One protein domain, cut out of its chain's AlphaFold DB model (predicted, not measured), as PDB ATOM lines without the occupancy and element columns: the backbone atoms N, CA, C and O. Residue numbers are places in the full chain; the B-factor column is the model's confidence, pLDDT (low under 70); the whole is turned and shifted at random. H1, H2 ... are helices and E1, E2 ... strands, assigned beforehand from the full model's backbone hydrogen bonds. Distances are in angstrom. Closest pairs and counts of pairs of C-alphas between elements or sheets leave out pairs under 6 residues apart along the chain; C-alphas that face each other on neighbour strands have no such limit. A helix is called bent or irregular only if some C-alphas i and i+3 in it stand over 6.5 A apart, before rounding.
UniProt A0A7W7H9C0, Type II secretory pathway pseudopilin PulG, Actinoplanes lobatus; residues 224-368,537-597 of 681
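AT A GLANCE: This is residues 224 to 368 and 537 to 597 of the 681 residues of the protein "Type II secretory pathway pseudopilin PulG" of Actinoplanes lobatus (UniProt A0A7W7H9C0). With little regular structure, the chain winds in stacked turns as a three-walled solenoid: E1 E3 E6 E9 E12, E2 E4 E7 E10, and E11 E8 E5, with bent E13 joining the last two walls. H1 packs beside E5. The printed part has 206 residues, 70 in named elements, mostly strand: thirteen strands in two parallel sheets, and one helix after E2. It is compact, radius of gyration of the C-alphas 16.1 A, spanning 46 by 46 by 32 A.

IN THESE COORDINATES: E1 is residues 224 to 226, beginning at C-alpha (-28.335, -2.954, 27.861); E2 229 to 231, H1 234 to 240, E3 253 to 256, E4 259 to 263, E5 284 to 287, E6 291 to 294, E7 323 to 327, E8 332 to 335, E9 339 to 343, E10 357 to 361, E11 558 to 560, E12 567 to 571. E13, 573 to 585, is 18.0 A long, bends by 129 degrees at residue 578 and ends at C-alpha (-35.491, -21.744, 45.076).

HOW THE PARTS SIT: The sheets E1 E3 E6 E9 E12 and E2 E4 E7 E10 E13 E11 E8 E5 form a sandwich, face to face. The latter is a folded sheet, bent back on itself with E13 as hinge. N 263 of E4 and O 326 of E7 are 2.8 A apart. H1, every O i to N i+4 pair within hydrogen-bond range, is on that sheet over none of its strands.

THE WHOLE: Residues 369 to 536 are not printed, a 10.0 A gap between C-alphas. H1 to E3, E4 to E5, E6 to E7 and E9 to E10 are long links. pLDDT is under 70 at 15 residues, among them 347 to 353.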
ATOM      1  N   VAL A 224     -27.433  -2.943  29.015       97.38
ATOM      2  CA  VAL A 224     -28.335  -2.954  27.861       97.38
ATOM      3  C   VAL A 224     -29.684  -2.431  28.330       97.38
ATOM      4  O   VAL A 224     -30.293  -3.022  29.221       97.38
ATOM      5  N   GLU A 225     -30.137  -1.323  27.754       97.38
ATOM      6  CA  GLU A 225     -31.357  -0.635  28.178       97.38
ATOM      7  C   GLU A 225     -32.552  -1.025  27.305       97.38
ATOM      8  O   GLU A 225     -32.476  -0.975  26.079       97.38
ATOM      9  N   PHE A 226     -33.663  -1.384  27.943       98.38
ATOM     10  CA  PHE A 226     -34.941  -1.698  27.312       98.38
ATOM     11  C   PHE A 226     -35.940  -0.577  27.589       98.38
ATOM     12  O   PHE A 226     -36.145  -0.193  28.744       98.38
ATOM     13  N   SER A 227     -36.597  -0.088  26.538       98.19
ATOM     14  CA  SER A 227     -37.650   0.928  26.637       98.19
ATOM     15  C   SER A 227     -39.022   0.273  26.843       98.19
ATOM     16  O   SER A 227     -39.266  -0.782  26.266       98.19
ATOM     17  N   PRO A 228     -39.933   0.858  27.635       98.38
ATOM     18  CA  PRO A 228     -41.298   0.348  27.767       98.38
ATOM     19  C   PRO A 228     -42.000   0.200  26.408       98.38
ATOM     20  O   PRO A 228     -41.903   1.086  25.558       98.38
ATOM     21  N   GLY A 229     -42.720  -0.904  26.206       98.31
ATOM     22  CA  GLY A 229     -43.443  -1.171  24.964       98.31
ATOM     23  C   GLY A 229     -43.757  -2.648  24.722       98.31
ATOM     24  O   GLY A 229     -43.737  -3.457  25.652       98.31
ATOM     25  N   TYR A 230     -44.087  -2.980  23.477       98.44
ATOM     26  CA  TYR A 230     -44.448  -4.321  23.020       98.44
ATOM     27  C   TYR A 230     -43.242  -5.076  22.434       98.44
ATOM     28  O   TYR A 230     -42.520  -4.541  21.594       98.44
ATOM     29  N   TYR A 231     -43.058  -6.322  22.879       98.50
ATOM     30  CA  TYR A 231     -41.967  -7.230  22.531       98.50
ATOM     31  C   TYR A 231     -42.523  -8.609  22.130       98.50
ATOM     32  O   TYR A 231     -43.235  -9.237  22.916       98.50
ATOM     33  N   ASP A 232     -42.149  -9.117  20.954       97.44
ATOM     34  CA  ASP A 232     -42.701 -10.357  20.374       97.44
ATOM     35  C   ASP A 232     -41.668 -11.410  19.950       97.44
ATOM     36  O   ASP A 232     -42.040 -12.502  19.510       97.44
ATOM     37  N   ASP A 233     -40.379 -11.129  20.147       97.31
ATOM     38  CA  ASP A 233     -39.287 -12.033  19.784       97.31
ATOM     39  C   ASP A 233     -38.582 -12.633  21.014       97.31
ATOM     40  O   ASP A 233     -37.580 -12.122  21.526       97.31
ATOM     41  N   ALA A 234     -39.107 -13.763  21.486       97.00
ATOM     42  CA  ALA A 234     -38.521 -14.540  22.573       97.00
ATOM     43  C   ALA A 234     -37.150 -15.125  22.219       97.00
ATOM     44  O   ALA A 234     -36.300 -15.289  23.104       97.00
ATOM     45  N   VAL A 235     -36.936 -15.470  20.945       95.81
ATOM     46  CA  VAL A 235     -35.685 -16.075  20.478       95.81
ATOM     47  C   VAL A 235     -34.573 -15.038  20.544       95.81
ATOM     48  O   VAL A 235     -33.572 -15.291  21.218       95.81
ATOM     49  N   ALA A 236     -34.775 -13.845  19.980       95.25
ATOM     50  CA  ALA A 236     -33.782 -12.775  20.048       95.25
ATOM     51  C   ALA A 236     -33.470 -12.352  21.495       95.25
ATOM     52  O   ALA A 236     -32.298 -12.192  21.853       95.25
ATOM     53  N   LEU A 237     -34.489 -12.243  22.362       96.12
ATOM     54  CA  LEU A 237     -34.290 -11.980  23.795       96.12
ATOM     55  C   LEU A 237     -33.437 -13.069  24.463       96.12
ATOM     56  O   LEU A 237     -32.486 -12.770  25.190       96.12
ATOM     57  N   SER A 238     -33.745 -14.340  24.203       96.19
ATOM     58  CA  SER A 238     -33.020 -15.480  24.776       96.19
ATOM     59  C   SER A 238     -31.579 -15.570  24.284       96.19
ATOM     60  O   SER A 238     -30.670 -15.873  25.060       96.19
ATOM     61  N   GLU A 239     -31.342 -15.304  23.000       94.69
ATOM     62  CA  GLU A 239     -29.999 -15.287  22.428       94.69
ATOM     63  C   GLU A 239     -29.157 -14.154  23.012       94.69
ATOM     64  O   GLU A 239     -28.000 -14.383  23.389       94.69
ATOM     65  N   MET A 240     -29.748 -12.963  23.170       94.00
ATOM     66  CA  MET A 240     -29.101 -11.810  23.799       94.00
ATOM     67  C   MET A 240     -28.686 -12.115  25.242       94.00
ATOM     68  O   MET A 240     -27.572 -11.773  25.648       94.00
ATOM     69  N   MET A 241     -29.538 -12.809  25.996       94.88
ATOM     70  CA  MET A 241     -29.290 -13.196  27.391       94.88
ATOM     71  C   MET A 241     -28.634 -14.579  27.526       94.88
ATOM     72  O   MET A 241     -28.658 -15.196  28.596       94.88
ATOM     73  N   SER A 242     -28.027 -15.084  26.445       92.06
ATOM     74  CA  SER A 242     -27.301 -16.348  26.476       92.06
ATOM     75  C   SER A 242     -25.874 -16.164  27.005       92.06
ATOM     76  O   SER A 242     -25.110 -15.342  26.509       92.06
ATOM     77  N   GLY A 243     -25.459 -17.011  27.952       82.06
ATOM     78  CA  GLY A 243     -24.057 -17.087  28.408       82.06
ATOM     79  C   GLY A 243     -23.112 -17.758  27.411       82.06
ATOM     80  O   GLY A 243     -21.939 -17.993  27.699       82.06
ATOM     81  N   SER A 244     -23.622 -18.121  26.233       77.06
ATOM     82  CA  SER A 244     -22.831 -18.741  25.180       77.06
ATOM     83  C   SER A 244     -21.958 -17.697  24.480       77.06
ATOM     84  O   SER A 244     -22.288 -16.515  24.438       77.06
ATOM     85  N   GLY A 245     -20.861 -18.127  23.851       74.19
ATOM     86  CA  GLY A 245     -20.005 -17.239  23.050       74.19
ATOM     87  C   GLY A 245     -20.701 -16.569  21.853       74.19
ATOM     88  O   GLY A 245     -20.059 -15.778  21.170       74.19
ATOM     89  N   LYS A 246     -21.982 -16.877  21.596       76.94
ATOM     90  CA  LYS A 246     -22.801 -16.240  20.561       76.94
ATOM     91  C   LYS A 246     -23.337 -14.869  20.985       76.94
ATOM     92  O   LYS A 246     -23.468 -14.004  20.124       76.94
ATOM     93  N   SER A 247     -23.603 -14.638  22.276       90.50
ATOM     94  CA  SER A 247     -24.072 -13.324  22.729       90.50
ATOM     95  C   SER A 247     -22.917 -12.335  22.831       90.50
ATOM     96  O   SER A 247     -21.948 -12.537  23.573       90.50
ATOM     97  N   LYS A 248     -23.055 -11.199  22.141       92.56
ATOM     98  CA  LYS A 248     -22.160 -10.050  22.318       92.56
ATOM     99  C   LYS A 248     -22.351  -9.359  23.670       92.56
ATOM    100  O   LYS A 248     -21.455  -8.622  24.056       92.56
ATOM    101  N   CYS A 249     -23.436  -9.642  24.395       93.50
ATOM    102  CA  CYS A 249     -23.804  -9.019  25.671       93.50
ATOM    103  C   CYS A 249     -23.712  -9.964  26.860       93.50
ATOM    104  O   CYS A 249     -24.280  -9.671  27.910       93.50
ATOM    105  N   ARG A 250     -22.993 -11.080  26.746       93.31
ATOM    106  CA  ARG A 250     -22.752 -11.950  27.904       93.31
ATOM    107  C   ARG A 250     -22.206 -11.161  29.107       93.31
ATOM    108  O   ARG A 250     -21.437 -10.209  28.939       93.31
ATOM    109  N   GLY A 251     -22.625 -11.548  30.304       93.25
ATOM    110  CA  GLY A 251     -22.277 -10.936  31.585       93.25
ATOM    111  C   GLY A 251     -22.856  -9.536  31.817       93.25
ATOM    112  O   GLY A 251     -22.458  -8.870  32.772       93.25
ATOM    113  N   SER A 252     -23.748  -9.059  30.945       96.50
ATOM    114  CA  SER A 252     -24.310  -7.705  31.032       96.50
ATOM    115  C   SER A 252     -25.434  -7.596  32.063       96.50
ATOM    116  O   SER A 252     -25.968  -8.595  32.555       96.50
ATOM    117  N   VAL A 253     -25.785  -6.350  32.374       97.75
ATOM    118  CA  VAL A 253     -27.040  -6.008  33.042       97.75
ATOM    119  C   VAL A 253     -28.068  -5.634  31.985       97.75
ATOM    120  O   VAL A 253     -27.807  -4.749  31.172       97.75
ATOM    121  N   TRP A 254     -29.234  -6.270  32.005       97.88
ATOM    122  CA  TRP A 254     -30.377  -5.892  31.172       97.88
ATOM    123  C   TRP A 254     -31.324  -5.056  32.008       97.88
ATOM    124  O   TRP A 254     -31.994  -5.570  32.906       97.88
ATOM    125  N   TRP A 255     -31.323  -3.755  31.746       98.25
ATOM    126  CA  TRP A 255     -32.122  -2.800  32.485       98.25
ATOM    127  C   TRP A 255     -33.422  -2.509  31.750       98.25
ATOM    128  O   TRP A 255     -33.423  -1.888  30.691       98.25
ATOM    129  N   PHE A 256     -34.532  -2.932  32.341       98.56
ATOM    130  CA  PHE A 256     -35.869  -2.534  31.929       98.56
ATOM    131  C   PHE A 256     -36.235  -1.267  32.703       98.56
ATOM    132  O   PHE A 256     -36.445  -1.302  33.919       98.56
ATOM    133  N   GLN A 257     -36.232  -0.134  32.002       98.12
ATOM    134  CA  GLN A 257     -36.585   1.170  32.554       98.12
ATOM    135  C   GLN A 257     -38.020   1.167  33.128       98.12
ATOM    136  O   GLN A 257     -38.841   0.343  32.740       98.12
ATOM    137  N   PRO A 258     -38.372   2.063  34.066       97.06
ATOM    138  CA  PRO A 258     -39.740   2.130  34.584       97.06
ATOM    139  C   PRO A 258     -40.793   2.301  33.478       97.06
ATOM    140  O   PRO A 258     -40.659   3.178  32.626       97.06
ATOM    141  N   GLY A 259     -41.860   1.497  33.512       96.06
ATOM    142  CA  GLY A 259     -42.941   1.540  32.524       96.06
ATOM    143  C   GLY A 259     -43.651   0.200  32.303       96.06
ATOM    144  O   GLY A 259     -43.470  -0.756  33.052       96.06
ATOM    145  N   THR A 260     -44.506   0.132  31.282       96.88
ATOM    146  CA  THR A 260     -45.248  -1.094  30.944       96.88
ATOM    147  C   THR A 260     -44.556  -1.843  29.811       96.88
ATOM    148  O   THR A 260     -44.244  -1.248  28.783       96.88
ATOM    149  N   TYR A 261     -44.355  -3.146  29.995       98.62
ATOM    150  CA  TYR A 261     -43.784  -4.047  28.999       98.62
ATOM    151  C   TYR A 261     -44.803  -5.121  28.674       98.62
ATOM    152  O   TYR A 261     -45.266  -5.815  29.576       98.62
ATOM    153  N   TYR A 262     -45.151  -5.252  27.400       98.69
ATOM    154  CA  TYR A 262     -46.056  -6.286  26.927       98.69
ATOM    155  C   TYR A 262     -45.273  -7.325  26.129       98.69
ATOM    156  O   TYR A 262     -44.710  -7.005  25.085       98.69
ATOM    157  N   PHE A 263     -45.225  -8.551  26.641       98.62
ATOM    158  CA  PHE A 263     -44.589  -9.695  26.006       98.62
ATOM    159  C   PHE A 263     -45.661 -10.591  25.399       98.62
ATOM    160  O   PHE A 263     -46.447 -11.213  26.123       98.62
ATOM    161  N   ASP A 264     -45.680 -10.652  24.074       97.19
ATOM    162  CA  ASP A 264     -46.596 -11.504  23.327       97.19
ATOM    163  C   ASP A 264     -45.872 -12.117  22.131       97.19
ATOM    164  O   ASP A 264     -45.744 -11.522  21.067       97.19
ATOM    165  N   PHE A 265     -45.277 -13.282  22.369       97.00
ATOM    166  CA  PHE A 265     -44.294 -13.886  21.490       97.00
ATOM    167  C   PHE A 265     -44.933 -14.646  20.328       97.00
ATOM    168  O   PHE A 265     -45.909 -15.388  20.480       97.00
ATOM    169  N   HIS A 266     -44.318 -14.511  19.153       95.12
ATOM    170  CA  HIS A 266     -44.827 -15.057  17.894       95.12
ATOM    171  C   HIS A 266     -43.799 -15.946  17.161       95.12
ATOM    172  O   HIS A 266     -43.884 -16.130  15.942       95.12
ATOM    173  N   ASN A 267     -42.837 -16.524  17.895       94.50
ATOM    174  CA  ASN A 267     -41.776 -17.393  17.366       94.50
ATOM    175  C   ASN A 267     -42.270 -18.813  17.014       94.50
ATOM    176  O   ASN A 267     -41.722 -19.446  16.101       94.50
ATOM    177  N   THR A 268     -43.303 -19.317  17.706       89.00
ATOM    178  CA  THR A 268     -43.880 -20.659  17.476       89.00
ATOM    179  C   THR A 268     -45.167 -20.660  16.650       89.00
ATOM    180  O   THR A 268     -45.821 -19.641  16.442       89.00
ATOM    181  N   GLY A 269     -45.572 -21.864  16.234       75.69
ATOM    182  CA  GLY A 269     -46.910 -22.147  15.725       75.69
ATOM    183  C   GLY A 269     -46.992 -22.256  14.204       75.69
ATOM    184  O   GLY A 269     -46.015 -22.113  13.471       75.69
ATOM    185  N   THR A 270     -48.199 -22.540  13.721       63.12
ATOM    186  CA  THR A 270     -48.554 -22.485  12.295       63.12
ATOM    187  C   THR A 270     -49.753 -21.547  12.137       63.12
ATOM    188  O   THR A 270     -50.579 -21.450  13.042       63.12
ATOM    189  N   GLY A 271     -49.850 -20.819  11.022       66.19
ATOM    190  CA  GLY A 271     -50.997 -19.945  10.739       66.19
ATOM    191  C   GLY A 271     -50.884 -18.507  11.272       66.19
ATOM    192  O   GLY A 271     -49.836 -17.870  11.164       66.19
ATOM    193  N   THR A 272     -51.994 -17.958  11.785       65.12
ATOM    194  CA  THR A 272     -52.169 -16.526  12.115       65.12
ATOM    195  C   THR A 272     -51.299 -16.029  13.267       65.12
ATOM    196  O   THR A 272     -51.035 -14.834  13.334       65.12
ATOM    197  N   ASN A 273     -50.773 -16.919  14.104       77.38
ATOM    198  CA  ASN A 273     -50.061 -16.517  15.318       77.38
ATOM    199  C   ASN A 273     -48.539 -16.598  15.183       77.38
ATOM    200  O   ASN A 273     -47.846 -16.144  16.080       77.38
ATOM    201  N   ARG A 274     -47.999 -17.135  14.083       90.06
ATOM    202  CA  ARG A 274     -46.556 -17.078  13.829       90.06
ATOM    203  C   ARG A 274     -46.218 -15.806  13.059       90.06
ATOM    204  O   ARG A 274     -46.870 -15.510  12.050       90.06
ATOM    205  N   ASN A 275     -45.191 -15.090  13.506       92.88
ATOM    206  CA  ASN A 275     -44.569 -14.032  12.725       92.88
ATOM    207  C   ASN A 275     -43.462 -14.668  11.867       92.88
ATOM    208  O   ASN A 275     -42.471 -15.155  12.414       92.88
ATOM    209  N   PRO A 276     -43.628 -14.741  10.533       90.62
ATOM    210  CA  PRO A 276     -42.652 -15.395   9.677       90.62
ATOM    211  C   PRO A 276     -41.310 -14.670   9.658       90.62
ATOM    212  O   PRO A 276     -40.345 -15.314   9.282       90.62
ATOM    213  N   LEU A 277     -41.238 -13.393  10.052       91.88
ATOM    214  CA  LEU A 277     -40.002 -12.606  10.090       91.88
ATOM    215  C   LEU A 277     -39.090 -12.959  11.270       91.88
ATOM    216  O   LEU A 277     -37.908 -12.632  11.230       91.88
ATOM    217  N   LEU A 278     -39.630 -13.607  12.304       93.00
ATOM    218  CA  LEU A 278     -38.875 -13.975  13.497       93.00
ATOM    219  C   LEU A 278     -38.202 -15.333  13.326       93.00
ATOM    220  O   LEU A 278     -38.717 -16.236  12.650       93.00
ATOM    221  N   ASP A 279     -37.081 -15.504  14.022       92.25
ATOM    222  CA  ASP A 279     -36.432 -16.801  14.113       92.25
ATOM    223  C   ASP A 279     -37.381 -17.828  14.741       92.25
ATOM    224  O   ASP A 279     -38.087 -17.576  15.726       92.25
ATOM    225  N   SER A 280     -37.406 -19.016  14.137       91.69
ATOM    226  CA  SER A 280     -38.231 -20.120  14.616       91.69
ATOM    227  C   SER A 280     -37.674 -20.643  15.937       91.69
ATOM    228  O   SER A 280     -36.523 -21.069  16.011       91.69
ATOM    229  N   GLY A 281     -38.519 -20.710  16.956       91.94
ATOM    230  CA  GLY A 281     -38.165 -21.216  18.278       91.94
ATOM    231  C   GLY A 281     -39.382 -21.214  19.183       91.94
ATOM    232  O   GLY A 281     -40.485 -20.997  18.695       91.94
ATOM    233  N   ASP A 282     -39.182 -21.463  20.477       92.00
ATOM    234  CA  ASP A 282     -40.253 -21.433  21.473       92.00
ATOM    235  C   ASP A 282     -40.640 -19.998  21.867       92.00
ATOM    236  O   ASP A 282     -39.799 -19.103  21.879       92.00
ATOM    237  N   ASN A 283     -41.891 -19.795  22.294       95.31
ATOM    238  CA  ASN A 283     -42.381 -18.543  22.891       95.31
ATOM    239  C   ASN A 283     -41.888 -18.399  24.349       95.31
ATOM    240  O   ASN A 283     -42.665 -18.201  25.283       95.31
ATOM    241  N   VAL A 284     -40.584 -18.603  24.555       95.94
ATOM    242  CA  VAL A 284     -39.922 -18.654  25.862       95.94
ATOM    243  C   VAL A 284     -38.720 -17.731  25.863       95.94
ATOM    244  O   VAL A 284     -37.692 -18.024  25.256       95.94
ATOM    245  N   TRP A 285     -38.820 -16.649  26.621       97.44
ATOM    246  CA  TRP A 285     -37.691 -15.796  26.931       97.44
ATOM    247  C   TRP A 285     -36.859 -16.407  28.065       97.44
ATOM    248  O   TRP A 285     -37.328 -16.566  29.192       97.44
ATOM    249  N   THR A 286     -35.607 -16.758  27.772       96.12
ATOM    250  CA  THR A 286     -34.696 -17.394  28.728       96.12
ATOM    251  C   THR A 286     -33.593 -16.445  29.188       96.12
ATOM    252  O   THR A 286     -32.770 -15.998  28.392       96.12
ATOM    253  N   ILE A 287     -33.490 -16.245  30.500       96.19
ATOM    254  CA  ILE A 287     -32.397 -15.519  31.155       96.19
ATOM    255  C   ILE A 287     -31.338 -16.540  31.585       96.19
ATOM    256  O   ILE A 287     -31.470 -17.221  32.610       96.19
ATOM    257  N   ASN A 288     -30.297 -16.718  30.768       94.69
ATOM    258  CA  ASN A 288     -29.319 -17.799  30.941       94.69
ATOM    259  C   ASN A 288     -27.919 -17.333  31.371       94.69
ATOM    260  O   ASN A 288     -27.008 -18.147  31.480       94.69
ATOM    261  N   ASP A 289     -27.732 -16.043  31.590       94.44
ATOM    262  CA  ASP A 289     -26.491 -15.426  32.057       94.44
ATOM    263  C   ASP A 289     -26.834 -14.073  32.686       94.44
ATOM    264  O   ASP A 289     -28.011 -13.729  32.699       94.44
ATOM    265  N   GLY A 290     -25.851 -13.311  33.173       94.75
ATOM    266  CA  GLY A 290     -25.987 -11.896  33.555       94.75
ATOM    267  C   GLY A 290     -27.101 -11.571  34.564       94.75
ATOM    268  O   GLY A 290     -27.484 -12.410  35.386       94.75
ATOM    269  N   LYS A 291     -27.561 -10.312  34.554       97.00
ATOM    270  CA  LYS A 291     -28.484  -9.758  35.562       97.00
ATOM    271  C   LYS A 291     -29.580  -8.912  34.929       97.00
ATOM    272  O   LYS A 291     -29.294  -7.885  34.327       97.00
ATOM    273  N   LEU A 292     -30.833  -9.301  35.100       98.00
ATOM    274  CA  LEU A 292     -31.984  -8.490  34.735       98.00
ATOM    275  C   LEU A 292     -32.392  -7.610  35.914       98.00
ATOM    276  O   LEU A 292     -32.627  -8.116  37.009       98.00
ATOM    277  N   VAL A 293     -32.504  -6.309  35.672       98.38
ATOM    278  CA  VAL A 293     -33.004  -5.332  36.643       98.38
ATOM    279  C   VAL A 293     -34.165  -4.596  35.996       98.38
ATOM    280  O   VAL A 293     -33.976  -3.960  34.963       98.38
ATOM    281  N   ALA A 294     -35.358  -4.668  36.577       98.12
ATOM    282  CA  ALA A 294     -36.527  -3.971  36.056       98.12
ATOM    283  C   ALA A 294     -37.083  -2.971  37.076       98.12
ATOM    284  O   ALA A 294     -37.386  -3.338  38.209       98.12
ATOM    285  N   GLY A 295     -37.208  -1.708  36.665       96.38
ATOM    286  CA  GLY A 295     -37.642  -0.582  37.496       96.38
ATOM    287  C   GLY A 295     -36.541   0.460  37.714       96.38
ATOM    288  O   GLY A 295     -35.493   0.433  37.064       96.38
ATOM    289  N   THR A 296     -36.782   1.423  38.610       95.38
ATOM    290  CA  THR A 296     -35.786   2.449  38.963       95.38
ATOM    291  C   THR A 296     -34.599   1.811  39.691       95.38
ATOM    292  O   THR A 296     -34.818   1.185  40.727       95.38
ATOM    293  N   PRO A 297     -33.353   1.976  39.212       96.06
ATOM    294  CA  PRO A 297     -32.175   1.463  39.906       96.06
ATOM    295  C   PRO A 297     -31.926   2.163  41.248       96.06
ATOM    296  O   PRO A 297     -32.124   3.371  41.366       96.06
ATOM    297  N   THR A 298     -31.418   1.438  42.245       93.44
ATOM    298  CA  THR A 298     -30.970   2.021  43.533       93.44
ATOM    299  C   THR A 298     -29.604   2.715  43.438       93.44
ATOM    300  O   THR A 298     -29.199   3.432  44.354       93.44
ATOM    301  N   GLY A 299     -28.886   2.523  42.328       92.69
ATOM    302  CA  GLY A 299     -27.583   3.120  42.046       92.69
ATOM    303  C   GLY A 299     -27.152   2.894  40.596       92.69
ATOM    304  O   GLY A 299     -27.935   2.441  39.763       92.69
ATOM    305  N   THR A 300     -25.892   3.202  40.279       95.88
ATOM    306  CA  THR A 300     -25.354   3.019  38.924       95.88
ATOM    307  C   THR A 300     -25.245   1.538  38.571       95.88
ATOM    308  O   THR A 300     -24.542   0.777  39.240       95.88
ATOM    309  N   LEU A 301     -25.907   1.132  37.488       96.75
ATOM    310  CA  LEU A 301     -25.857  -0.241  37.000       96.75
ATOM    311  C   LEU A 301     -24.515  -0.554  36.326       96.75
ATOM    312  O   LEU A 301     -23.933   0.270  35.625       96.75
ATOM    313  N   SER A 302     -24.020  -1.769  36.549       95.12
ATOM    314  CA  SER A 302     -22.821  -2.317  35.909       95.12
ATOM    315  C   SER A 302     -22.826  -3.840  36.015       95.12
ATOM    316  O   SER A 302     -23.571  -4.403  36.810       95.12
ATOM    317  N   SER A 303     -21.926  -4.540  35.326       90.94
ATOM    318  CA  SER A 303     -21.763  -5.998  35.495       90.94
ATOM    319  C   SER A 303     -21.563  -6.449  36.957       90.94
ATOM    320  O   SER A 303     -21.888  -7.585  37.322       90.94
ATOM    321  N   SER A 304     -21.099  -5.549  37.835       92.69
ATOM    322  CA  SER A 304     -20.935  -5.791  39.274       92.69
ATOM    323  C   SER A 304     -22.207  -5.608  40.121       92.69
ATOM    324  O   SER A 304     -22.184  -5.986  41.293       92.69
ATOM    325  N   THR A 305     -23.309  -5.097  39.549       95.75
ATOM    326  CA  THR A 305     -24.614  -4.907  40.218       95.75
ATOM    327  C   THR A 305     -25.007  -6.146  41.015       95.75
ATOM    328  O   THR A 305     -24.838  -7.260  40.533       95.75
ATOM    329  N   ARG A 306     -25.506  -6.001  42.240       94.00
ATOM    330  CA  ARG A 306     -25.931  -7.143  43.064       94.00
ATOM    331  C   ARG A 306     -27.443  -7.286  43.003       94.00
ATOM    332  O   ARG A 306     -28.135  -6.281  43.032       94.00
ATOM    333  N   ILE A 307     -27.906  -8.527  42.907       91.62
ATOM    334  CA  ILE A 307     -29.314  -8.900  43.016       91.62
ATOM    335  C   ILE A 307     -29.440  -9.822  44.239       91.62
ATOM    336  O   ILE A 307     -28.617 -10.737  44.373       91.62
ATOM    337  N   PRO A 308     -30.423  -9.592  45.125       92.06
ATOM    338  CA  PRO A 308     -31.426  -8.514  45.085       92.06
ATOM    339  C   PRO A 308     -30.878  -7.148  45.553       92.06
ATOM    340  O   PRO A 308     -29.723  -7.041  45.973       92.06
ATOM    341  N   GLY A 309     -31.713  -6.107  45.470       91.38
ATOM    342  CA  GLY A 309     -31.418  -4.726  45.870       91.38
ATOM    343  C   GLY A 309     -30.991  -3.794  44.730       91.38
ATOM    344  O   GLY A 309     -30.570  -2.665  44.991       91.38
ATOM    345  N   ALA A 310     -31.083  -4.240  43.475       95.00
ATOM    346  CA  ALA A 310     -30.697  -3.476  42.294       95.00
ATOM    347  C   ALA A 310     -31.747  -2.441  41.866       95.00
ATOM    348  O   ALA A 310     -31.384  -1.453  41.226       95.00
ATOM    349  N   CYS A 311     -33.022  -2.645  42.210       95.06
ATOM    350  CA  CYS A 311     -34.109  -1.706  41.931       95.06
ATOM    351  C   CYS A 311     -34.869  -1.283  43.196       95.06
ATOM    352  O   CYS A 311     -34.840  -1.957  44.226       95.06
ATOM    353  N   VAL A 312     -35.494  -0.104  43.135       90.38
ATOM    354  CA  VAL A 312     -36.213   0.512  44.255       90.38
ATOM    355  C   VAL A 312     -37.460  -0.305  44.578       90.38
ATOM    356  O   VAL A 312     -38.348  -0.465  43.741       90.38
ATOM    357  N   ASN A 313     -37.535  -0.795  45.811       85.50
ATOM    358  CA  ASN A 313     -38.657  -1.590  46.282       85.50
ATOM    359  C   ASN A 313     -39.890  -0.710  46.563       85.50
ATOM    360  O   ASN A 313     -39.787   0.225  47.363       85.50
ATOM    361  N   PRO A 314     -41.075  -1.022  46.007       80.12
ATOM    362  CA  PRO A 314     -42.291  -0.262  46.293       80.12
ATOM    363  C   PRO A 314     -42.792  -0.373  47.746       80.12
ATOM    364  O   PRO A 314     -43.593   0.467  48.164       80.12
ATOM    365  N   ILE A 315     -42.337  -1.362  48.533       73.62
ATOM    366  CA  ILE A 315     -42.581  -1.411  49.991       73.62
ATOM    367  C   ILE A 315     -41.853  -0.259  50.683       73.62
ATOM    368  O   ILE A 315     -42.421   0.425  51.537       73.62
ATOM    369  N   ASP A 316     -40.601  -0.035  50.299       72.88
ATOM    370  CA  ASP A 316     -39.709   0.887  50.992       72.88
ATOM    371  C   ASP A 316     -39.900   2.329  50.495       72.88
ATOM    372  O   ASP A 316     -39.737   3.274  51.273       72.88
ATOM    373  N   ASP A 317     -40.347   2.521  49.247       71.31
ATOM    374  CA  ASP A 317     -40.573   3.834  48.633       71.31
ATOM    375  C   ASP A 317     -41.920   3.935  47.886       71.31
ATOM    376  O   ASP A 317     -42.173   3.248  46.901       71.31
ATOM    377  N   ALA A 318     -42.788   4.866  48.301       65.88
ATOM    378  CA  ALA A 318     -44.052   5.134  47.609       65.88
ATOM    379  C   ALA A 318     -43.820   5.800  46.255       65.88
ATOM    380  O   ALA A 318     -44.693   5.743  45.408       65.88
ATOM    381  N   ARG A 319     -42.669   6.434  46.030       67.12
ATOM    382  CA  ARG A 319     -42.301   7.011  44.734       67.12
ATOM    383  C   ARG A 319     -41.569   6.010  43.844       67.12
ATOM    384  O   ARG A 319     -41.044   6.419  42.811       67.12
ATOM    385  N   ALA A 320     -41.523   4.729  44.227       76.62
ATOM    386  CA  ALA A 320     -40.958   3.678  43.397       76.62
ATOM    387  C   ALA A 320     -41.659   3.658  42.032       76.62
ATOM    388  O   ALA A 320     -42.825   3.273  41.907       76.62
ATOM    389  N   ASN A 321     -40.920   4.077  41.006       88.81
ATOM    390  CA  ASN A 321     -41.312   3.902  39.622       88.81
ATOM    391  C   ASN A 321     -40.762   2.548  39.174       88.81
ATOM    392  O   ASN A 321     -39.555   2.360  39.011       88.81
ATOM    393  N   GLY A 322     -41.653   1.579  39.033       93.25
ATOM    394  CA  GLY A 322     -41.302   0.222  38.646       93.25
ATOM    395  C   GLY A 322     -41.777  -0.130  37.249       93.25
ATOM    396  O   GLY A 322     -42.116   0.739  36.442       93.25
ATOM    397  N   VAL A 323     -41.811  -1.426  36.984       96.75
ATOM    398  CA  VAL A 323     -42.356  -1.995  35.758       96.75
ATOM    399  C   VAL A 323     -43.667  -2.724  36.013       96.75
ATOM    400  O   VAL A 323     -43.950  -3.142  37.134       96.75
ATOM    401  N   GLN A 324     -44.433  -2.932  34.948       97.12
ATOM    402  CA  GLN A 324     -45.365  -4.050  34.862       97.12
ATOM    403  C   GLN A 324     -44.997  -4.886  33.638       97.12
ATOM    404  O   GLN A 324     -45.067  -4.396  32.511       97.12
ATOM    405  N   PHE A 325     -44.583  -6.131  33.863       98.62
ATOM    406  CA  PHE A 325     -44.377  -7.126  32.814       98.62
ATOM    407  C   PHE A 325     -45.691  -7.862  32.576       98.62
ATOM    408  O   PHE A 325     -46.148  -8.611  33.437       98.62
ATOM    409  N   ILE A 326     -46.300  -7.623  31.421       98.62
ATOM    410  CA  ILE A 326     -47.567  -8.209  30.992       98.62
ATOM    411  C   ILE A 326     -47.263  -9.345  30.016       98.62
ATOM    412  O   ILE A 326     -46.611  -9.112  29.003       98.62
ATOM    413  N   PHE A 327     -47.757 -10.547  30.292       98.56
ATOM    414  CA  PHE A 327     -47.635 -11.712  29.419       98.56
ATOM    415  C   PHE A 327     -48.981 -12.012  28.749       98.56
ATOM    416  O   PHE A 327     -49.998 -12.179  29.430       98.56
ATOM    417  N   GLY A 328     -48.978 -12.049  27.415       97.25
ATOM    418  CA  GLY A 328     -50.108 -12.456  26.577       97.25
ATOM    419  C   GLY A 328     -49.835 -13.758  25.825       97.25
ATOM    420  O   GLY A 328     -48.698 -14.240  25.768       97.25
ATOM    421  N   GLY A 329     -50.886 -14.352  25.256       94.94
ATOM    422  CA  GLY A 329     -50.753 -15.574  24.461       94.94
ATOM    423  C   GLY A 329     -50.157 -16.734  25.270       94.94
ATOM    424  O   GLY A 329     -50.537 -16.971  26.413       94.94
ATOM    425  N   ASP A 330     -49.217 -17.477  24.694       94.38
ATOM    426  CA  ASP A 330     -48.466 -18.537  25.383       94.38
ATOM    427  C   ASP A 330     -47.027 -18.118  25.737       94.38
ATOM    428  O   ASP A 330     -46.131 -18.961  25.870       94.38
ATOM    429  N   SER A 331     -46.822 -16.808  25.893       97.19
ATOM    430  CA  SER A 331     -45.538 -16.192  26.215       97.19
ATOM    431  C   SER A 331     -45.066 -16.564  27.609       97.19
ATOM    432  O   SER A 331     -45.832 -16.561  28.571       97.19
ATOM    433  N   ARG A 332     -43.775 -16.879  27.728       96.62
ATOM    434  CA  ARG A 332     -43.176 -17.369  28.974       96.62
ATOM    435  C   ARG A 332     -41.826 -16.740  29.251       96.62
ATOM    436  O   ARG A 332     -41.081 -16.421  28.328       96.62
ATOM    437  N   MET A 333     -41.474 -16.679  30.530       97.44
ATOM    438  CA  MET A 333     -40.148 -16.303  31.008       97.44
ATOM    439  C   MET A 333     -39.527 -17.429  31.839       97.44
ATOM    440  O   MET A 333     -40.149 -17.976  32.752       97.44
ATOM    441  N   VAL A 334     -38.267 -17.757  31.557       95.62
ATOM    442  CA  VAL A 334     -37.491 -18.767  32.287       95.62
ATOM    443  C   VAL A 334     -36.192 -18.158  32.802       95.62
ATOM    444  O   VAL A 334     -35.326 -17.761  32.023       95.62
ATOM    445  N   VAL A 335     -35.994 -18.167  34.119       95.25
ATOM    446  CA  VAL A 335     -34.703 -17.832  34.733       95.25
ATOM    447  C   VAL A 335     -33.881 -19.107  34.878       95.25
ATOM    448  O   VAL A 335     -34.148 -19.960  35.731       95.25
ATOM    449  N   ARG A 336     -32.867 -19.271  34.027       92.75
ATOM    450  CA  ARG A 336     -32.062 -20.493  33.982       92.75
ATOM    451  C   ARG A 336     -30.779 -20.377  34.785       92.75
ATOM    452  O   ARG A 336     -30.684 -21.006  35.825       92.75
ATOM    453  N   ALA A 337     -29.794 -19.626  34.310       92.44
ATOM    454  CA  ALA A 337     -28.505 -19.456  34.988       92.44
ATOM    455  C   ALA A 337     -28.135 -17.983  35.230       92.44
ATOM    456  O   ALA A 337     -27.097 -17.721  35.833       92.44
ATOM    457  N   GLY A 338     -28.987 -17.050  34.794       93.69
ATOM    458  CA  GLY A 338     -28.895 -15.640  35.158       93.69
ATOM    459  C   GLY A 338     -29.708 -15.292  36.403       93.69
ATOM    460  O   GLY A 338     -30.390 -16.137  36.988       93.69
ATOM    461  N   GLN A 339     -29.649 -14.016  36.768       95.31
ATOM    462  CA  GLN A 339     -30.367 -13.439  37.905       95.31
ATOM    463  C   GLN A 339     -31.390 -12.416  37.409       95.31
ATOM    464  O   GLN A 339     -31.126 -11.722  36.430       95.31
ATOM    465  N   ALA A 340     -32.529 -12.290  38.081       96.75
ATOM    466  CA  ALA A 340     -33.561 -11.317  37.746       96.75
ATOM    467  C   ALA A 340     -34.151 -10.679  39.004       96.75
ATOM    468  O   ALA A 340     -34.538 -11.384  39.934       96.75
ATOM    469  N   GLU A 341     -34.256  -9.353  39.005       97.38
ATOM    470  CA  GLU A 341     -35.014  -8.586  39.987       97.38
ATOM    471  C   GLU A 341     -36.000  -7.658  39.279       97.38
ATOM    472  O   GLU A 341     -35.608  -6.834  38.451       97.38
ATOM    473  N   ILE A 342     -37.285  -7.811  39.598       98.00
ATOM    474  CA  ILE A 342     -38.385  -7.082  38.968       98.00
ATOM    475  C   ILE A 342     -39.096  -6.259  40.036       98.00
ATOM    476  O   ILE A 342     -39.790  -6.820  40.882       98.00
ATOM    477  N   CYS A 343     -38.941  -4.939  39.998       96.12
ATOM    478  CA  CYS A 343     -39.620  -4.031  40.912       96.12
ATOM    479  C   CYS A 343     -40.873  -3.435  40.274       96.12
ATOM    480  O   CYS A 343     -40.797  -2.780  39.236       96.12
ATOM    481  N   GLY A 344     -42.022  -3.643  40.918       92.94
ATOM    482  CA  GLY A 344     -43.289  -3.008  40.571       92.94
ATOM    483  C   GLY A 344     -43.331  -1.542  41.000       92.94
ATOM    484  O   GLY A 344     -42.539  -1.097  41.829       92.94
ATOM    485  N   GLY A 345     -44.248  -0.775  40.416       87.38
ATOM    486  CA  GLY A 345     -44.453   0.635  40.747       87.38
ATOM    487  C   GLY A 345     -45.859   0.908  41.257       87.38
ATOM    488  O   GLY A 345     -46.806   0.201  40.909       87.38
ATOM    489  N   TRP A 346     -46.010   1.959  42.058       78.44
ATOM    490  CA  TRP A 346     -47.332   2.434  42.452       78.44
ATOM    491  C   TRP A 346     -47.986   3.205  41.304       78.44
ATOM    492  O   TRP A 346     -47.456   4.214  40.841       78.44
ATOM    493  N   ASN A 347     -49.172   2.775  40.874       67.81
ATOM    494  CA  ASN A 347     -49.980   3.540  39.930       67.81
ATOM    495  C   ASN A 347     -50.998   4.395  40.699       67.81
ATOM    496  O   ASN A 347     -52.124   3.966  40.930       67.81
ATOM    497  N   PHE A 348     -50.606   5.607  41.103       58.16
ATOM    498  CA  PHE A 348     -51.497   6.549  41.799       58.16
ATOM    499  C   PHE A 348     -52.451   7.311  40.872       58.16
ATOM    500  O   PHE A 348     -52.987   8.344  41.285       58.16
ATOM    501  N   SER A 349     -52.671   6.854  39.631       50.81
ATOM    502  CA  SER A 349     -53.754   7.424  38.826       50.81
ATOM    503  C   SER A 349     -55.045   7.376  39.658       50.81
ATOM    504  O   SER A 349     -55.395   6.369  40.274       50.81
ATOM    505  N   SER A 350     -55.622   8.564  39.834       38.31
ATOM    506  CA  SER A 350     -56.471   8.975  40.955       38.31
ATOM    507  C   SER A 350     -57.469   7.909  41.428       38.31
ATOM    508  O   SER A 350     -58.515   7.728  40.808       38.31
ATOM    509  N   GLY A 351     -57.174   7.257  42.558       47.25
ATOM    510  CA  GLY A 351     -58.098   6.343  43.243       47.25
ATOM    511  C   GLY A 351     -57.831   4.845  43.071       47.25
ATOM    512  O   GLY A 351     -58.617   4.053  43.586       47.25
ATOM    513  N   SER A 352     -56.750   4.439  42.398       53.38
ATOM    514  CA  SER A 352     -56.377   3.021  42.304       53.38
ATOM    515  C   SER A 352     -56.091   2.407  43.684       53.38
ATOM    516  O   SER A 352     -55.151   2.795  44.377       53.38
ATOM    517  N   THR A 353     -56.899   1.417  44.075       64.31
ATOM    518  CA  THR A 353     -56.675   0.530  45.230       64.31
ATOM    519  C   THR A 353     -55.844  -0.695  44.847       64.31
ATOM    520  O   THR A 353     -55.908  -1.711  45.531       64.31
ATOM    521  N   GLN A 354     -55.122  -0.660  43.726       78.62
ATOM    522  CA  GLN A 354     -54.353  -1.804  43.245       78.62
ATOM    523  C   GLN A 354     -52.957  -1.817  43.893       78.62
ATOM    524  O   GLN A 354     -52.338  -0.757  44.032       78.62
ATOM    525  N   PRO A 355     -52.432  -2.988  44.297       85.19
ATOM    526  CA  PRO A 355     -51.032  -3.108  44.692       85.19
ATOM    527  C   PRO A 355     -50.072  -2.822  43.525       85.19
ATOM    528  O   PRO A 355     -50.494  -2.825  42.366       85.19
ATOM    529  N   PRO A 356     -48.770  -2.627  43.795       89.06
ATOM    530  CA  PRO A 356     -47.759  -2.520  42.750       89.06
ATOM    531  C   PRO A 356     -47.598  -3.877  42.050       89.06
ATOM    532  O   PRO A 356     -46.831  -4.728  42.493       89.06
ATOM    533  N   VAL A 357     -48.351  -4.108  40.973       93.25
ATOM    534  CA  VAL A 357     -48.289  -5.356  40.199       93.25
ATOM    535  C   VAL A 357     -47.088  -5.318  39.258       93.25
ATOM    536  O   VAL A 357     -47.102  -4.587  38.268       93.25
ATOM    537  N   ALA A 358     -46.068  -6.118  39.570       96.44
ATOM    538  CA  ALA A 358     -44.826  -6.217  38.805       96.44
ATOM    539  C   ALA A 358     -44.937  -7.198  37.629       96.44
ATOM    540  O   ALA A 358     -44.351  -6.972  36.573       96.44
ATOM    541  N   VAL A 359     -45.707  -8.274  37.809       98.19
ATOM    542  CA  VAL A 359     -45.951  -9.307  36.797       98.19
ATOM    543  C   VAL A 359     -47.450  -9.501  36.641       98.19
ATOM    544  O   VAL A 359     -48.159  -9.668  37.632       98.19
ATOM    545  N   TYR A 360     -47.913  -9.523  35.398       98.31
ATOM    546  CA  TYR A 360     -49.315  -9.630  35.035       98.31
ATOM    547  C   TYR A 360     -49.505 -10.659  33.910       98.31
ATOM    548  O   TYR A 360     -48.829 -10.583  32.890       98.31
ATOM    549  N   GLY A 361     -50.433 -11.600  34.067       98.25
ATOM    550  CA  GLY A 361     -50.895 -12.505  33.012       98.25
ATOM    551  C   GLY A 361     -52.260 -12.058  32.495       98.25
ATOM    552  O   GLY A 361     -53.197 -11.920  33.285       98.25
ATOM    553  N   LEU A 362     -52.385 -11.800  31.190       97.56
ATOM    554  CA  LEU A 362     -53.633 -11.306  30.601       97.56
ATOM    555  C   LEU A 362     -54.781 -12.310  30.733       97.56
ATOM    556  O   LEU A 362     -54.680 -13.470  30.348       97.56
ATOM    557  N   THR A 363     -55.924 -11.844  31.232       96.12
ATOM    558  CA  THR A 363     -57.131 -12.667  31.424       96.12
ATOM    559  C   THR A 363     -58.106 -12.610  30.259       96.12
ATOM    560  O   THR A 363     -58.988 -13.464  30.152       96.12
ATOM    561  N   SER A 364     -57.987 -11.589  29.414       95.31
ATOM    562  CA  SER A 364     -58.910 -11.291  28.323       95.31
ATOM    563  C   SER A 364     -58.183 -10.588  27.179       95.31
ATOM    564  O   SER A 364     -57.020 -10.203  27.310       95.31
ATOM    565  N   GLY A 365     -58.892 -10.434  26.063       94.69
ATOM    566  CA  GLY A 365     -58.352  -9.886  24.827       94.69
ATOM    567  C   GLY A 365     -58.022 -10.978  23.813       94.69
ATOM    568  O   GLY A 365     -57.831 -12.143  24.168       94.69
ATOM    569  N   ASP A 366     -58.014 -10.592  22.546       93.19
ATOM    570  CA  ASP A 366     -57.756 -11.458  21.401       93.19
ATOM    571  C   ASP A 366     -57.129 -10.617  20.282       93.19
ATOM    572  O   ASP A 366     -57.266  -9.387  20.270       93.19
ATOM    573  N   ASP A 367     -56.456 -11.274  19.345       91.94
ATOM    574  CA  ASP A 367     -56.025 -10.639  18.106       91.94
ATOM    575  C   ASP A 367     -57.062 -10.853  16.997       91.94
ATOM    576  O   ASP A 367     -57.996 -11.648  17.092       91.94
ATOM    577  N   SER A 368     -56.970 -10.057  15.935       92.44
ATOM    578  CA  SER A 368     -57.824 -10.258  14.769       92.44
ATOM    579  C   SER A 368     -57.099  -9.867  13.497       92.44
ATOM    580  O   SER A 368     -56.259  -8.965  13.470       92.44
ATOM    581  N   ARG A 537     -53.715  -9.962  24.172       95.81
ATOM    582  CA  ARG A 537     -54.258 -11.319  24.046       95.81
ATOM    583  C   ARG A 537     -54.287 -12.002  25.397       95.81
ATOM    584  O   ARG A 537     -53.280 -12.013  26.103       95.81
ATOM    585  N   ALA A 538     -55.409 -12.633  25.725       96.88
ATOM    586  CA  ALA A 538     -55.496 -13.474  26.910       96.88
ATOM    587  C   ALA A 538     -54.409 -14.564  26.895       96.88
ATOM    588  O   ALA A 538     -54.043 -15.083  25.833       96.88
ATOM    589  N   GLU A 539     -53.936 -14.948  28.081       96.38
ATOM    590  CA  GLU A 539     -53.103 -16.134  28.244       96.38
ATOM    591  C   GLU A 539     -53.804 -17.343  27.601       96.38
ATOM    592  O   GLU A 539     -54.993 -17.604  27.813       96.38
ATOM    593  N   SER A 540     -53.071 -18.092  26.784       93.81
ATOM    594  CA  SER A 540     -53.596 -19.194  25.982       93.81
ATOM    595  C   SER A 540     -52.522 -20.261  25.732       93.81
ATOM    596  O   SER A 540     -51.494 -20.320  26.402       93.81
ATOM    597  N   GLY A 541     -52.775 -21.192  24.811       91.50
ATOM    598  CA  GLY A 541     -51.802 -22.229  24.467       91.50
ATOM    599  C   GLY A 541     -51.513 -23.177  25.630       91.50
ATOM    600  O   GLY A 541     -52.433 -23.805  26.152       91.50
ATOM    601  N   CYS A 542     -50.239 -23.372  25.979       90.69
ATOM    602  CA  CYS A 542     -49.869 -24.328  27.021       90.69
ATOM    603  C   CYS A 542     -49.880 -23.754  28.445       90.69
ATOM    604  O   CYS A 542     -50.010 -24.546  29.377       90.69
ATOM    605  N   VAL A 543     -49.801 -22.425  28.637       93.94
ATOM    606  CA  VAL A 543     -49.710 -21.829  29.990       93.94
ATOM    607  C   VAL A 543     -51.014 -21.971  30.782       93.94
ATOM    608  O   VAL A 543     -51.004 -22.132  32.007       93.94
ATOM    609  N   THR A 544     -52.140 -22.028  30.069       94.56
ATOM    610  CA  THR A 544     -53.481 -22.225  30.634       94.56
ATOM    611  C   THR A 544     -53.931 -23.684  30.686       94.56
ATOM    612  O   THR A 544     -54.984 -23.981  31.251       94.56
ATOM    613  N   ARG A 545     -53.150 -24.628  30.136       92.81
ATOM    614  CA  ARG A 545     -53.479 -26.061  30.197       92.81
ATOM    615  C   ARG A 545     -53.131 -26.637  31.566       92.81
ATOM    616  O   ARG A 545     -52.038 -26.410  32.088       92.81
ATOM    617  N   GLY A 546     -54.041 -27.436  32.111       88.56
ATOM    618  CA  GLY A 546     -53.795 -28.273  33.281       88.56
ATOM    619  C   GLY A 546     -54.206 -29.733  33.037       88.56
ATOM    620  O   GLY A 546     -54.845 -30.022  32.019       88.56
ATOM    621  N   PRO A 547     -53.851 -30.654  33.944       93.00
ATOM    622  CA  PRO A 547     -53.070 -30.411  35.160       93.00
ATOM    623  C   PRO A 547     -51.611 -30.049  34.857       93.00
ATOM    624  O   PRO A 547     -51.010 -30.576  33.919       93.00
ATOM    625  N   TYR A 548     -51.039 -29.136  35.634       92.31
ATOM    626  CA  TYR A 548     -49.657 -28.713  35.497       92.31
ATOM    627  C   TYR A 548     -48.713 -29.804  36.031       92.31
ATOM    628  O   TYR A 548     -48.822 -30.205  37.188       92.31
ATOM    629  N   PRO A 549     -47.766 -30.306  35.216       82.25
ATOM    630  CA  PRO A 549     -47.019 -31.518  35.553       82.25
ATOM    631  C   PRO A 549     -45.832 -31.295  36.504       82.25
ATOM    632  O   PRO A 549     -45.211 -32.267  36.925       82.25
ATOM    633  N   GLY A 550     -45.436 -30.046  36.784       72.69
ATOM    634  CA  GLY A 550     -44.303 -29.734  37.669       72.69
ATOM    635  C   GLY A 550     -42.929 -30.268  37.220       72.69
ATOM    636  O   GLY A 550     -42.009 -30.333  38.037       72.69
ATOM    637  N   SER A 551     -42.758 -30.670  35.954       68.06
ATOM    638  CA  SER A 551     -41.515 -31.242  35.397       68.06
ATOM    639  C   SER A 551     -40.690 -30.222  34.590       68.06
ATOM    640  O   SER A 551     -41.088 -29.078  34.432       68.06
ATOM    641  N   SER A 552     -39.528 -30.598  34.048       54.31
ATOM    642  CA  SER A 552     -38.687 -29.708  33.217       54.31
ATOM    643  C   SER A 552     -39.258 -29.393  31.825       54.31
ATOM    644  O   SER A 552     -38.728 -28.523  31.141       54.31
ATOM    645  N   SER A 553     -40.323 -30.078  31.396       60.59
ATOM    646  CA  SER A 553     -41.069 -29.803  30.157       60.59
ATOM    647  C   SER A 553     -42.357 -29.015  30.421       60.59
ATOM    648  O   SER A 553     -43.322 -29.111  29.661       60.59
ATOM    649  N   SER A 554     -42.432 -28.333  31.560       75.75
ATOM    650  CA  SER A 554     -43.655 -27.712  32.044       75.75
ATOM    651  C   SER A 554     -43.844 -26.298  31.485       75.75
ATOM    652  O   SER A 554     -42.893 -25.577  31.185       75.75
ATOM    653  N   CYS A 555     -45.103 -25.908  31.290       90.38
ATOM    654  CA  CYS A 555     -45.474 -24.654  30.639       90.38
ATOM    655  C   CYS A 555     -46.016 -23.647  31.662       90.38
ATOM    656  O   CYS A 555     -47.202 -23.347  31.688       90.38
ATOM    657  N   ALA A 556     -45.155 -23.195  32.574       95.44
ATOM    658  CA  ALA A 556     -45.485 -22.097  33.484       95.44
ATOM    659  C   ALA A 556     -45.206 -20.764  32.786       95.44
ATOM    660  O   ALA A 556     -44.285 -20.693  31.970       95.44
ATOM    661  N   VAL A 557     -45.970 -19.718  33.119       97.06
ATOM    662  CA  VAL A 557     -45.715 -18.363  32.594       97.06
ATOM    663  C   VAL A 557     -44.374 -17.830  33.096       97.06
ATOM    664  O   VAL A 557     -43.608 -17.254  32.330       97.06
ATOM    665  N   ILE A 558     -44.038 -18.116  34.359       96.38
ATOM    666  CA  ILE A 558     -42.712 -17.879  34.927       96.38
ATOM    667  C   ILE A 558     -42.181 -19.170  35.529       96.38
ATOM    668  O   ILE A 558     -42.848 -19.821  36.340       96.38
ATOM    669  N   MET A 559     -40.945 -19.499  35.158       94.56
ATOM    670  CA  MET A 559     -40.214 -20.629  35.708       94.56
ATOM    671  C   MET A 559     -38.807 -20.235  36.153       94.56
ATOM    672  O   MET A 559     -38.116 -19.475  35.475       94.56
ATOM    673  N   THR A 560     -38.329 -20.833  37.241       93.06
ATOM    674  CA  THR A 560     -36.898 -20.863  37.568       93.06
ATOM    675  C   THR A 560     -36.387 -22.303  37.586       93.06
ATOM    676  O   THR A 560     -37.062 -23.224  38.053       93.06
ATOM    677  N   THR A 561     -35.193 -22.528  37.035       89.50
ATOM    678  CA  THR A 561     -34.613 -23.880  36.946       89.50
ATOM    679  C   THR A 561     -33.738 -24.203  38.151       89.50
ATOM    680  O   THR A 561     -33.202 -23.308  38.800       89.50
ATOM    681  N   ASN A 562     -33.497 -25.493  38.402       84.38
ATOM    682  CA  ASN A 562     -32.550 -25.925  39.427       84.38
ATOM    683  C   ASN A 562     -31.073 -25.751  38.978       84.38
ATOM    684  O   ASN A 562     -30.323 -26.721  38.885       84.38
ATOM    685  N   SER A 563     -30.656 -24.526  38.654       84.50
ATOM    686  CA  SER A 563     -29.262 -24.175  38.355       84.50
ATOM    687  C   SER A 563     -28.679 -23.302  39.474       84.50
ATOM    688  O   SER A 563     -29.423 -22.497  40.039       84.50
ATOM    689  N   PRO A 564     -27.373 -23.391  39.797       77.50
ATOM    690  CA  PRO A 564     -26.762 -22.595  40.865       77.50
ATOM    691  C   PRO A 564     -26.848 -21.074  40.673       77.50
ATOM    692  O   PRO A 564     -26.806 -20.343  41.659       77.50
ATOM    693  N   GLY A 565     -26.936 -20.609  39.423       80.31
ATOM    694  CA  GLY A 565     -27.051 -19.187  39.086       80.31
ATOM    695  C   GLY A 565     -28.487 -18.660  39.014       80.31
ATOM    696  O   GLY A 565     -28.662 -17.450  38.967       80.31
ATOM    697  N   SER A 566     -29.497 -19.541  39.017       88.56
ATOM    698  CA  SER A 566     -30.909 -19.161  38.878       88.56
ATOM    699  C   SER A 566     -31.391 -18.413  40.117       88.56
ATOM    700  O   SER A 566     -31.562 -19.018  41.176       88.56
ATOM    701  N   GLN A 567     -31.618 -17.106  39.995       91.88
ATOM    702  CA  GLN A 567     -32.215 -16.301  41.060       91.88
ATOM    703  C   GLN A 567     -33.279 -15.379  40.478       91.88
ATOM    704  O   GLN A 567     -33.009 -14.639  39.537       91.88
ATOM    705  N   LEU A 568     -34.476 -15.413  41.051       94.44
ATOM    706  CA  LEU A 568     -35.573 -14.516  40.713       94.44
ATOM    707  C   LEU A 568     -36.008 -13.799  41.985       94.44
ATOM    708  O   LEU A 568     -36.141 -14.438  43.025       94.44
ATOM    709  N   TYR A 569     -36.247 -12.501  41.873       95.88
ATOM    710  CA  TYR A 569     -36.807 -11.649  42.908       95.88
ATOM    711  C   TYR A 569     -37.879 -10.763  42.275       95.88
ATOM    712  O   TYR A 569     -37.640 -10.127  41.250       95.88
ATOM    713  N   VAL A 570     -39.067 -10.721  42.866       96.69
ATOM    714  CA  VAL A 570     -40.176  -9.878  42.421       96.69
ATOM    715  C   VAL A 570     -40.589  -8.985  43.587       96.69
ATOM    716  O   VAL A 570     -41.150  -9.447  44.582       96.69
ATOM    717  N   GLN A 571     -40.281  -7.695  43.461       93.50
ATOM    718  CA  GLN A 571     -40.630  -6.645  44.413       93.50
ATOM    719  C   GLN A 571     -41.959  -6.004  43.987       93.50
ATOM    720  O   GLN A 571     -41.994  -4.889  43.468       93.50
ATOM    721  N   GLY A 572     -43.057  -6.742  44.135       91.81
ATOM    722  CA  GLY A 572     -44.393  -6.358  43.682       91.81
ATOM    723  C   GLY A 572     -45.289  -7.581  43.487       91.81
ATOM    724  O   GLY A 572     -44.818  -8.715  43.435       91.81
ATOM    725  N   THR A 573     -46.597  -7.365  43.370       93.94
ATOM    726  CA  THR A 573     -47.549  -8.464  43.202       93.94
ATOM    727  C   THR A 573     -47.309  -9.183  41.878       93.94
ATOM    728  O   THR A 573     -47.192  -8.547  40.827       93.94
ATOM    729  N   THR A 574     -47.307 -10.512  41.933       97.56
ATOM    730  CA  THR A 574     -47.414 -11.378  40.753       97.56
ATOM    731  C   THR A 574     -48.875 -11.774  40.576       97.56
ATOM    732  O   THR A 574     -49.441 -12.410  41.465       97.56
ATOM    733  N   TYR A 575     -49.489 -11.402  39.455       97.56
ATOM    734  CA  TYR A 575     -50.893 -11.672  39.146       97.56
ATOM    735  C   TYR A 575     -51.025 -12.424  37.818       97.56
ATOM    736  O   TYR A 575     -51.048 -11.818  36.756       97.56
ATOM    737  N   THR A 576     -51.105 -13.752  37.866       97.88
ATOM    738  CA  THR A 576     -51.204 -14.639  36.691       97.88
ATOM    739  C   THR A 576     -52.351 -15.643  36.880       97.88
ATOM    740  O   THR A 576     -52.122 -16.851  37.010       97.88
ATOM    741  N   PRO A 577     -53.606 -15.175  36.977       97.38
ATOM    742  CA  PRO A 577     -54.745 -15.977  37.439       97.38
ATOM    743  C   PRO A 577     -55.097 -17.168  36.529       97.38
ATOM    744  O   PRO A 577     -55.809 -18.075  36.967       97.38
ATOM    745  N   LYS A 578     -54.624 -17.192  35.272       96.94
ATOM    746  CA  LYS A 578     -54.869 -18.282  34.311       96.94
ATOM    747  C   LYS A 578     -53.660 -19.194  34.091       96.94
ATOM    748  O   LYS A 578     -53.835 -20.292  33.559       96.94
ATOM    749  N   ALA A 579     -52.476 -18.825  34.569       97.06
ATOM    750  CA  ALA A 579     -51.248 -19.583  34.364       97.06
ATOM    751  C   ALA A 579     -50.636 -20.139  35.657       97.06
ATOM    752  O   ALA A 579     -50.858 -19.645  36.767       97.06
ATOM    753  N   ALA A 580     -49.864 -21.215  35.496       96.44
ATOM    754  CA  ALA A 580     -49.061 -21.791  36.566       96.44
ATOM    755  C   ALA A 580     -47.734 -21.033  36.732       96.44
ATOM    756  O   ALA A 580     -47.178 -20.519  35.757       96.44
ATOM    757  N   LEU A 581     -47.205 -21.028  37.956       96.75
ATOM    758  CA  LEU A 581     -45.863 -20.558  38.305       96.75
ATOM    759  C   LEU A 581     -45.049 -21.737  38.858       96.75
ATOM    760  O   LEU A 581     -45.555 -22.460  39.715       96.75
ATOM    761  N   ASP A 582     -43.802 -21.921  38.411       95.50
ATOM    762  CA  ASP A 582     -42.912 -22.996  38.902       95.50
ATOM    763  C   ASP A 582     -41.550 -22.446  39.304       95.50
ATOM    764  O   ASP A 582     -40.687 -22.143  38.478       95.50
ATOM    765  N   ILE A 583     -41.372 -22.289  40.608       93.94
ATOM    766  CA  ILE A 583     -40.246 -21.575  41.185       93.94
ATOM    767  C   ILE A 583     -39.362 -22.559  41.944       93.94
ATOM    768  O   ILE A 583     -39.671 -23.009  43.049       93.94
ATOM    769  N   SER A 584     -38.210 -22.853  41.352       91.88
ATOM    770  CA  SER A 584     -37.068 -23.455  42.031       91.88
ATOM    771  C   SER A 584     -36.275 -22.395  42.804       91.88
ATOM    772  O   SER A 584     -35.776 -21.418  42.246       91.88
ATOM    773  N   LEU A 585     -36.151 -22.607  44.108       88.69
ATOM    774  CA  LEU A 585     -35.491 -21.744  45.076       88.69
ATOM    775  C   LEU A 585     -34.078 -22.276  45.341       88.69
ATOM    776  O   LEU A 585     -33.890 -23.214  46.120       88.69
ATOM    777  N   ASN A 586     -33.092 -21.661  44.685       83.75
ATOM    778  CA  ASN A 586     -31.692 -22.081  44.684       83.75
ATOM    779  C   ASN A 586     -30.753 -20.988  45.173       83.75
ATOM    780  O   ASN A 586     -30.763 -19.889  44.629       83.75
ATOM    781  N   ASN A 587     -29.877 -21.313  46.132       77.44
ATOM    782  CA  ASN A 587     -28.837 -20.391  46.616       77.44
ATOM    783  C   ASN A 587     -29.387 -19.000  46.988       77.44
ATOM    784  O   ASN A 587     -28.727 -17.982  46.772       77.44
ATOM    785  N   LEU A 588     -30.621 -18.946  47.488       75.81
ATOM    786  CA  LEU A 588     -31.259 -17.692  47.861       75.81
ATOM    787  C   LEU A 588     -30.879 -17.336  49.294       75.81
ATOM    788  O   LEU A 588     -30.953 -18.168  50.205       75.81
ATOM    789  N   SER A 589     -30.485 -16.081  49.469       70.81
ATOM    790  CA  SER A 589     -30.151 -15.479  50.759       70.81
ATOM    791  C   SER A 589     -31.225 -14.518  51.259       70.81
ATOM    792  O   SER A 589     -31.106 -14.025  52.375       70.81
ATOM    793  N   GLU A 590     -32.252 -14.250  50.449       78.75
ATOM    794  CA  GLU A 590     -33.286 -13.253  50.714       78.75
ATOM    795  C   GLU A 590     -34.662 -13.704  50.196       78.75
ATOM    796  O   GLU A 590     -34.811 -14.750  49.560       78.75
ATOM    797  N   GLN A 591     -35.677 -12.905  50.513       71.31
ATOM    798  CA  GLN A 591     -37.073 -13.108  50.147       71.31
ATOM    799  C   GLN A 591     -37.323 -12.914  48.650       71.31
ATOM    800  O   GLN A 591     -36.812 -11.963  48.076       71.31
ATOM    801  N   VAL A 592     -38.164 -13.764  48.052       82.25
ATOM    802  CA  VAL A 592     -38.349 -13.864  46.592       82.25
ATOM    803  C   VAL A 592     -39.541 -13.074  46.081       82.25
ATOM    804  O   VAL A 592     -39.403 -12.369  45.090       82.25
ATOM    805  N   PHE A 593     -40.704 -13.187  46.726       90.31
ATOM    806  CA  PHE A 593     -41.910 -12.468  46.315       90.31
ATOM    807  C   PHE A 593     -42.353 -11.525  47.425       90.31
ATOM    808  O   PHE A 593     -42.729 -11.965  48.514       90.31
ATOM    809  N   ARG A 594     -42.351 -10.229  47.127       86.69
ATOM    810  CA  ARG A 594     -42.927  -9.197  47.992       86.69
ATOM    811  C   ARG A 594     -44.226  -8.698  47.380       86.69
ATOM    812  O   ARG A 594     -44.276  -8.528  46.176       86.69
ATOM    813  N   PHE A 595     -45.256  -8.448  48.193       86.94
ATOM    814  CA  PHE A 595     -46.643  -8.168  47.767       86.94
ATOM    815  C   PHE A 595     -47.426  -9.364  47.202       86.94
ATOM    816  O   PHE A 595     -48.376  -9.174  46.447       86.94
ATOM    817  N   GLY A 596     -47.101 -10.579  47.626       92.00
ATOM    818  CA  GLY A 596     -47.918 -11.765  47.391       92.00
ATOM    819  C   GLY A 596     -47.991 -12.253  45.941       92.00
ATOM    820  O   GLY A 596     -47.529 -11.621  44.989       92.00
ATOM    821  N   VAL A 597     -48.578 -13.436  45.794       97.19
ATOM    822  CA  VAL A 597     -48.695 -14.160  44.528       97.19
ATOM    823  C   VAL A 597     -50.135 -14.603  44.331       97.19
ATOM    824  O   VAL A 597     -50.728 -15.232  45.210       97.19
TER     825      VAL A 597